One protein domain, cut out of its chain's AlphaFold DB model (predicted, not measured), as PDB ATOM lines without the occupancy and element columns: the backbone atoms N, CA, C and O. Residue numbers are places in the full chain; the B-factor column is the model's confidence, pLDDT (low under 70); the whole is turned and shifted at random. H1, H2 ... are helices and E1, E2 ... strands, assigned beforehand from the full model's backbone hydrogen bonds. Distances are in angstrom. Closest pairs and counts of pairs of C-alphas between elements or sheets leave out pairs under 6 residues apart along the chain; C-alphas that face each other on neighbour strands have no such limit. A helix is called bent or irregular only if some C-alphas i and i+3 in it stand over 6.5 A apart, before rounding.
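What this domain is: This is residues 4 to 62 of the 162 residues of an uncharacterized protein of Strongylocentrotus purpuratus (UniProt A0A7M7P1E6). A small ribbon of two parallel strands, E1 and E2, lies at one end, and helix H3 runs back over one of its faces. Helices H2 and H1 lie farther from the ribbon than H3, with H2 set crosswise to H3. The printed part has 59 residues, with three named helices and two named strands in the order H1, H2, E1, H3, E2; the class is mixed, helices and strands. The whole is compact and rounded, with a radius of gyration of the C-alphas of 10.8 A and spans of 28 by 26 by 16 A.

How they stand to each other: Start with E1, residues 32 to 35, and E2, residues 58 to 61: they are parallel neighbours at 29 degrees, with N 33 and O 58 at 2.9 A and N 60 and O 33 at 3.0 A, within hydrogen-bond range. With H3, residues 39 to 51, they form a strand-helix-strand unit, two parallel neighbour strands joined through a helix, with a right-handed crossover. Look at Phe 49 and Met 59, whose C-alphas, the closest of H3 and E2, are 6.8 A apart. H2, residues 16 to 26, is close to but not clearly touching H3, about perpendicular at 89 degrees; the closest C-alphas, of Ile 19 and Leu 51, are 6.9 A apart. H1, residues 4 to 7, is also close to but not clearly touching H3, with the C-alphas of Ile 6 and Glu 44 closest at 7.1 A. H1 and H2 are apart. In H2 every O i to N i+4 pair is within hydrogen-bond range, in H3 7 of 9, and H1 is too short for such a pair.

Where its parts are: Find C-alpha 4 at (-44.805, -120.061, -26.689), where H1 begins. H2 is 15.3 A long. E1 begins at C-alpha 32, (-47.762, -103.702, -36.311), and spans 9.5 A. H3, 19.8 A, is irregular: C-alphas 40 and 43 are 7.5 A apart. E2 spans 10.0 A and ends at C-alpha 61, (-55.286, -110.078, -35.375).

The domain as a whole: The C-alphas of Lys 28 and Met 40, the two farthest apart, are 28.4 A apart. The printed part has no cut and no long link. In the B-factor column, residues 39 to 41 are under 70.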
ATOM      1  N   SER A   4     -45.804-119.519 -27.628       78.56
ATOM      2  CA  SER A   4     -44.805-120.061 -26.689       78.56
ATOM      3  C   SER A   4     -44.175-118.964 -25.823       78.56
ATOM      4  O   SER A   4     -44.014-119.169 -24.622       78.56
ATOM      5  N   ILE A   5     -43.941-117.773 -26.386       86.06
ATOM      6  CA  ILE A   5     -43.356-116.618 -25.690       86.06
ATOM      7  C   ILE A   5     -44.266-116.144 -24.546       86.06
ATOM      8  O   ILE A   5     -43.784-115.804 -23.463       86.06
ATOM      9  N   ILE A   6     -45.591-116.164 -24.746       88.81
ATOM     10  CA  ILE A   6     -46.559-115.825 -23.689       88.81
ATOM     11  C   ILE A   6     -46.413-116.799 -22.516       88.81
ATOM     12  O   ILE A   6     -46.397-116.385 -21.352       88.81
ATOM     13  N   ARG A   7     -46.274-118.097 -22.807       85.75
ATOM     14  CA  ARG A   7     -46.179-119.150 -21.790       85.75
ATOM     15  C   ARG A   7     -44.858-119.129 -21.037       85.75
ATOM     16  O   ARG A   7     -44.876-119.230 -19.811       85.75
ATOM     17  N   THR A   8     -43.744-118.995 -21.748       86.31
ATOM     18  CA  THR A   8     -42.399-119.097 -21.173       86.31
ATOM     19  C   THR A   8     -41.950-117.752 -20.608       86.31
ATOM     20  O   THR A   8     -41.905-117.568 -19.390       86.31
ATOM     21  N   ARG A   9     -41.704-116.768 -21.478       90.44
ATOM     22  CA  ARG A   9     -41.131-115.463 -21.117       90.44
ATOM     23  C   ARG A   9     -42.058-114.635 -20.231       90.44
ATOM     24  O   ARG A   9     -41.592-114.014 -19.274       90.44
ATOM     25  N   TYR A  10     -43.361-114.651 -20.516       93.62
ATOM     26  CA  TYR A  10     -44.356-113.867 -19.771       93.62
ATOM     27  C   TYR A  10     -45.209-114.699 -18.808       93.62
ATOM     28  O   TYR A  10     -46.161-114.175 -18.230       93.62
ATOM     29  N   ARG A  11     -44.863-115.976 -18.584       92.50
ATOM     30  CA  ARG A  11     -45.491-116.861 -17.583       92.50
ATOM     31  C   ARG A  11     -47.025-116.842 -17.617       92.50
ATOM     32  O   ARG A  11     -47.667-116.798 -16.566       92.50
ATOM     33  N   ARG A  12     -47.621-116.827 -18.815       91.94
ATOM     34  CA  ARG A  12     -49.080-116.729 -19.043       91.94
ATOM     35  C   ARG A  12     -49.739-115.531 -18.349       91.94
ATOM     36  O   ARG A  12     -50.902-115.606 -17.959       91.94
ATOM     37  N   PHE A  13     -48.980-114.457 -18.142       94.12
ATOM     38  CA  PHE A  13     -49.409-113.254 -17.430       94.12
ATOM     39  C   PHE A  13     -49.901-113.510 -15.994       94.12
ATOM     40  O   PHE A  13     -50.704-112.745 -15.469       94.12
ATOM     41  N   ARG A  14     -49.398-114.562 -15.325       93.56
ATOM     42  CA  ARG A  14     -49.807-114.932 -13.953       93.56
ATOM     43  C   ARG A  14     -49.457-113.893 -12.879       93.56
ATOM     44  O   ARG A  14     -49.974-113.984 -11.773       93.56
ATOM     45  N   THR A  15     -48.569-112.935 -13.155       95.81
ATOM     46  CA  THR A  15     -48.128-111.933 -12.170       95.81
ATOM     47  C   THR A  15     -48.111-110.522 -12.751       95.81
ATOM     48  O   THR A  15     -47.810-110.324 -13.931       95.81
ATOM     49  N   LYS A  16     -48.329-109.510 -11.895       96.00
ATOM     50  CA  LYS A  16     -48.197-108.087 -12.268       96.00
ATOM     51  C   LYS A  16     -46.815-107.769 -12.851       96.00
ATOM     52  O   LYS A  16     -46.713-107.024 -13.822       96.00
ATOM     53  N   LYS A  17     -45.749-108.387 -12.318       97.19
ATOM     54  CA  LYS A  17     -44.377-108.247 -12.839       97.19
ATOM     55  C   LYS A  17     -44.265-108.733 -14.288       97.19
ATOM     56  O   LYS A  17     -43.640-108.056 -15.100       97.19
ATOM     57  N   ALA A  18     -44.886-109.865 -14.626       96.69
ATOM     58  CA  ALA A  18     -44.879-110.385 -15.993       96.69
ATOM     59  C   ALA A  18     -45.657-109.481 -16.964       96.69
ATOM     60  O   ALA A  18     -45.179-109.229 -18.067       96.69
ATOM     61  N   ILE A  19     -46.799-108.934 -16.533       96.38
ATOM     62  CA  ILE A  19     -47.601-107.983 -17.323       96.38
ATOM     63  C   ILE A  19     -46.835-106.675 -17.557       96.38
ATOM     64  O   ILE A  19     -46.791-106.178 -18.685       96.38
ATOM     65  N   LYS A  20     -46.184-106.132 -16.516       97.06
ATOM     66  CA  LYS A  20     -45.340-104.931 -16.632       97.06
ATOM     67  C   LYS A  20     -44.189-105.174 -17.608       97.06
ATOM     68  O   LYS A  20     -43.966-104.358 -18.497       97.06
ATOM     69  N   ARG A  21     -43.502-106.316 -17.489       96.94
ATOM     70  CA  ARG A  21     -42.420-106.699 -18.406       96.94
ATOM     71  C   ARG A  21     -42.910-106.824 -19.847       96.94
ATOM     72  O   ARG A  21     -42.244-106.312 -20.732       96.94
ATOM     73  N   PHE A  22     -44.060-107.460 -20.074       95.88
ATOM     74  CA  PHE A  22     -44.665-107.572 -21.402       95.88
ATOM     75  C   PHE A  22     -44.913-106.201 -22.031       95.88
ATOM     76  O   PHE A  22     -44.495-105.968 -23.158       95.88
ATOM     77  N   ASN A  23     -45.506-105.269 -21.283       96.62
ATOM     78  CA  ASN A  23     -45.743-103.914 -21.776       96.62
ATOM     79  C   ASN A  23     -44.439-103.171 -22.089       96.62
ATOM     80  O   ASN A  23     -44.347-102.549 -23.142       96.62
ATOM     81  N   VAL A  24     -43.426-103.269 -21.223       96.62
ATOM     82  CA  VAL A  24     -42.109-102.651 -21.458       96.62
ATOM     83  C   VAL A  24     -41.416-103.255 -22.679       96.62
ATOM     84  O   VAL A  24     -40.914-102.516 -23.516       96.62
ATOM     85  N   ASP A  25     -41.381-104.583 -22.793       95.50
ATOM     86  CA  ASP A  25     -40.690-105.264 -23.889       95.50
ATOM     87  C   ASP A  25     -41.393-105.024 -25.230       95.50
ATOM     88  O   ASP A  25     -40.726-104.726 -26.215       95.50
ATOM     89  N   VAL A  26     -42.727-105.095 -25.272       94.94
ATOM     90  CA  VAL A  26     -43.493-104.884 -26.509       94.94
ATOM     91  C   VAL A  26     -43.493-103.414 -26.934       94.94
ATOM     92  O   VAL A  26     -43.409-103.147 -28.127       94.94
ATOM     93  N   SER A  27     -43.484-102.460 -25.995       96.31
ATOM     94  CA  SER A  27     -43.486-101.024 -26.332       96.31
ATOM     95  C   SER A  27     -42.187-100.513 -26.963       96.31
ATOM     96  O   SER A  27     -42.143 -99.376 -27.426       96.31
ATOM     97  N   LYS A  28     -41.125-101.331 -26.994       95.50
ATOM     98  CA  LYS A  28     -39.872-101.013 -27.700       95.50
ATOM     99  C   LYS A  28     -40.019-101.091 -29.218       95.50
ATOM    100  O   LYS A  28     -39.189-100.543 -29.934       95.50
ATOM    101  N   TYR A  29     -41.040-101.791 -29.704       94.06
ATOM    102  CA  TYR A  29     -41.258-102.001 -31.127       94.06
ATOM    103  C   TYR A  29     -42.224-100.955 -31.695       94.06
ATOM    104  O   TYR A  29     -43.145-100.479 -31.030       94.06
ATOM    105  N   SER A  30     -42.025-100.607 -32.961       94.06
ATOM    106  CA  SER A  30     -42.928 -99.765 -33.747       94.06
ATOM    107  C   SER A  30     -43.714-100.617 -34.754       94.06
ATOM    108  O   SER A  30     -43.524-101.828 -34.853       94.06
ATOM    109  N   GLY A  31     -44.650-100.000 -35.480       93.81
ATOM    110  CA  GLY A  31     -45.414-100.682 -36.525       93.81
ATOM    111  C   GLY A  31     -46.537-101.569 -35.987       93.81
ATOM    112  O   GLY A  31     -47.311-101.145 -35.122       93.81
ATOM    113  N   ILE A  32     -46.651-102.776 -36.541       92.19
ATOM    114  CA  ILE A  32     -47.762-103.702 -36.311       92.19
ATOM    115  C   ILE A  32     -47.249-104.982 -35.651       92.19
ATOM    116  O   ILE A  32     -46.368-105.657 -36.177       92.19
ATOM    117  N   LEU A  33     -47.861-105.370 -34.531       90.88
ATOM    118  CA  LEU A  33     -47.668-106.689 -33.941       90.88
ATOM    119  C   LEU A  33     -48.828-107.594 -34.346       90.88
ATOM    120  O   LEU A  33     -49.874-107.617 -33.695       90.88
ATOM    121  N   SER A  34     -48.621-108.345 -35.425       86.75
ATOM    122  CA  SER A  34     -49.591-109.323 -35.913       86.75
ATOM    123  C   SER A  34     -49.551-110.608 -35.080       86.75
ATOM    124  O   SER A  34     -48.475-111.142 -34.759       86.75
ATOM    125  N   ILE A  35     -50.723-111.106 -34.682       84.06
ATOM    126  CA  ILE A  35     -50.866-112.330 -33.888       84.06
ATOM    127  C   ILE A  35     -51.919-113.249 -34.529       84.06
ATOM    128  O   ILE A  35     -52.999-112.769 -34.885       84.06
ATOM    129  N   PRO A  36     -51.640-114.560 -34.668       78.75
ATOM    130  CA  PRO A  36     -52.633-115.518 -35.142       78.75
ATOM    131  C   PRO A  36     -53.726-115.699 -34.078       78.75
ATOM    132  O   PRO A  36     -53.503-116.328 -33.043       78.75
ATOM    133  N   CYS A  37     -54.908-115.133 -34.320       78.50
ATOM    134  CA  CYS A  37     -56.056-115.182 -33.407       78.50
ATOM    135  C   CYS A  37     -56.964-116.394 -33.696       78.50
ATOM    136  O   CYS A  37     -58.182-116.256 -33.784       78.50
ATOM    137  N   LEU A  38     -56.370-117.582 -33.864       71.50
ATOM    138  CA  LEU A  38     -57.056-118.810 -34.289       71.50
ATOM    139  C   LEU A  38     -56.813-119.984 -33.319       71.50
ATOM    140  O   LEU A  38     -55.730-120.128 -32.746       71.50
ATOM    141  N   GLY A  39     -57.824-120.847 -33.176       64.62
ATOM    142  CA  GLY A  39     -57.729-122.162 -32.527       64.62
ATOM    143  C   GLY A  39     -57.592-122.165 -30.996       64.62
ATOM    144  O   GLY A  39     -57.867-121.179 -30.310       64.62
ATOM    145  N   MET A  40     -57.126-123.297 -30.445       53.78
ATOM    146  CA  MET A  40     -57.043-123.592 -28.996       53.78
ATOM    147  C   MET A  40     -56.219-122.589 -28.162       53.78
ATOM    148  O   MET A  40     -56.240-122.627 -26.933       53.78
ATOM    149  N   ARG A  41     -55.466-121.690 -28.809       67.94
ATOM    150  CA  ARG A  41     -54.572-120.712 -28.162       67.94
ATOM    151  C   ARG A  41     -55.163-119.300 -28.110       67.94
ATOM    152  O   ARG A  41     -54.495-118.378 -27.637       67.94
ATOM    153  N   LEU A  42     -56.416-119.139 -28.542       72.25
ATOM    154  CA  LEU A  42     -57.122-117.860 -28.564       72.25
ATOM    155  C   LEU A  42     -57.142-117.186 -27.185       72.25
ATOM    156  O   LEU A  42     -56.919-115.985 -27.090       72.25
ATOM    157  N   SER A  43     -57.314-117.945 -26.100       79.19
ATOM    158  CA  SER A  43     -57.368-117.386 -24.741       79.19
ATOM    159  C   SER A  43     -56.060-116.708 -24.301       79.19
ATOM    160  O   SER A  43     -56.094-115.673 -23.635       79.19
ATOM    161  N   GLU A  44     -54.899-117.248 -24.682       83.44
ATOM    162  CA  GLU A  44     -53.590-116.653 -24.373       83.44
ATOM    163  C   GLU A  44     -53.337-115.408 -25.229       83.44
ATOM    164  O   GLU A  44     -52.881-114.381 -24.718       83.44
ATOM    165  N   VAL A  45     -53.686-115.481 -26.516       82.81
ATOM    166  CA  VAL A  45     -53.565-114.365 -27.461       82.81
ATOM    167  C   VAL A  45     -54.461-113.199 -27.045       82.81
ATOM    168  O   VAL A  45     -53.971-112.080 -26.912       82.81
ATOM    169  N   MET A  46     -55.735-113.449 -26.740       86.12
ATOM    170  CA  MET A  46     -56.679-112.414 -26.307       86.12
ATOM    171  C   MET A  46     -56.241-111.736 -25.006       86.12
ATOM    172  O   MET A  46     -56.366-110.518 -24.873       86.12
ATOM    173  N   LYS A  47     -55.641-112.484 -24.067       89.50
ATOM    174  CA  LYS A  47     -55.022-111.883 -22.873       89.50
ATOM    175  C   LYS A  47     -53.898-110.920 -23.243       89.50
ATOM    176  O   LYS A  47     -53.820-109.851 -22.647       89.50
ATOM    177  N   ALA A  48     -53.053-111.266 -24.214       90.25
ATOM    178  CA  ALA A  48     -51.991-110.371 -24.668       90.25
ATOM    179  C   ALA A  48     -52.560-109.060 -25.237       90.25
ATOM    180  O   ALA A  48     -52.064-107.997 -24.877       90.25
ATOM    181  N   PHE A  49     -53.627-109.123 -26.047       90.69
ATOM    182  CA  PHE A  49     -54.331-107.931 -26.544       90.69
ATOM    183  C   PHE A  49     -54.882-107.072 -25.407       90.69
ATOM    184  O   PHE A  49     -54.622-105.876 -25.345       90.69
ATOM    185  N   TYR A  50     -55.624-107.687 -24.486       91.81
ATOM    186  CA  TYR A  50     -56.287-106.965 -23.403       91.81
ATOM    187  C   TYR A  50     -55.300-106.295 -22.431       91.81
ATOM    188  O   TYR A  50     -55.537-105.185 -21.936       91.81
ATOM    189  N   LEU A  51     -54.188-106.977 -22.142       94.44
ATOM    190  CA  LEU A  51     -53.188-106.547 -21.162       94.44
ATOM    191  C   LEU A  51     -52.155-105.572 -21.727       94.44
ATOM    192  O   LEU A  51     -51.413-104.965 -20.949       94.44
ATOM    193  N   PHE A  52     -52.086-105.417 -23.046       94.50
ATOM    194  CA  PHE A  52     -51.239-104.411 -23.658       94.50
ATOM    195  C   PHE A  52     -51.871-103.023 -23.519       94.50
ATOM    196  O   PHE A  52     -53.023-102.803 -23.886       94.50
ATOM    197  N   LYS A  53     -51.110-102.086 -22.956       94.56
ATOM    198  CA  LYS A  53     -51.495-100.684 -22.724       94.56
ATOM    199  C   LYS A  53     -50.537 -99.701 -23.404       94.56
ATOM    200  O   LYS A  53     -50.662 -98.495 -23.211       94.56
ATOM    201  N   GLY A  54     -49.567-100.201 -24.171       90.94
ATOM    202  CA  GLY A  54     -48.650 -99.366 -24.940       90.94
ATOM    203  C   GLY A  54     -49.344 -98.703 -26.133       90.94
ATOM    204  O   GLY A  54     -50.314 -99.225 -26.676       90.94
ATOM    205  N   LYS A  55     -48.825 -97.545 -26.563       91.88
ATOM    206  CA  LYS A  55     -49.312 -96.843 -27.767       91.88
ATOM    207  C   LYS A  55     -48.813 -97.484 -29.071       91.88
ATOM    208  O   LYS A  55     -49.454 -97.338 -30.106       91.88
ATOM    209  N   LYS A  56     -47.657 -98.155 -29.033       93.62
ATOM    210  CA  LYS A  56     -47.011 -98.836 -30.168       93.62
ATOM    211  C   LYS A  56     -46.342-100.126 -29.683       93.62
ATOM    212  O   LYS A  56     -45.883-100.119 -28.542       93.62
ATOM    213  N   PRO A  57     -46.267-101.184 -30.511       95.00
ATOM    214  CA  PRO A  57     -46.862-101.316 -31.842       95.00
ATOM    215  C   PRO A  57     -48.388-101.487 -31.779       95.00
ATOM    216  O   PRO A  57     -48.947-101.837 -30.738       95.00
ATOM    217  N   LYS A  58     -49.075-101.267 -32.905       94.12
ATOM    218  CA  LYS A  58     -50.500-101.590 -33.032       94.12
ATOM    219  C   LYS A  58     -50.648-103.109 -33.049       94.12
ATOM    220  O   LYS A  58     -50.164-103.769 -33.966       94.12
ATOM    221  N   MET A  59     -51.304-103.672 -32.042       90.88
ATOM    222  CA  MET A  59     -51.622-105.098 -32.046       90.88
ATOM    223  C   MET A  59     -52.766-105.361 -33.022       90.88
ATOM    224  O   MET A  59     -53.799-104.693 -32.954       90.88
ATOM    225  N   VAL A  60     -52.591-106.327 -33.921       89.62
ATOM    226  CA  VAL A  60     -53.625-106.716 -34.891       89.62
ATOM    227  C   VAL A  60     -53.776-108.228 -34.932       89.62
ATOM    228  O   VAL A  60     -52.798-108.973 -34.830       89.62
ATOM    229  N   CYS A  61     -55.016-108.684 -35.064       87.31
ATOM    230  CA  CYS A  61     -55.286-110.078 -35.375       87.31
ATOM    231  C   CYS A  61     -55.064-110.314 -36.867       87.31
ATOM    232  O   CYS A  61     -55.458-109.492 -37.694       87.31
ATOM    233  N   MET A  62     -54.449-111.447 -37.201       86.25
ATOM    234  CA  MET A  62     -54.398-111.920 -38.585       86.25
ATOM    235  C   MET A  62     -55.822-112.115 -39.129       86.25
ATOM    236  O   MET A  62     -56.727-112.484 -38.383       86.25
TER     237      MET A  62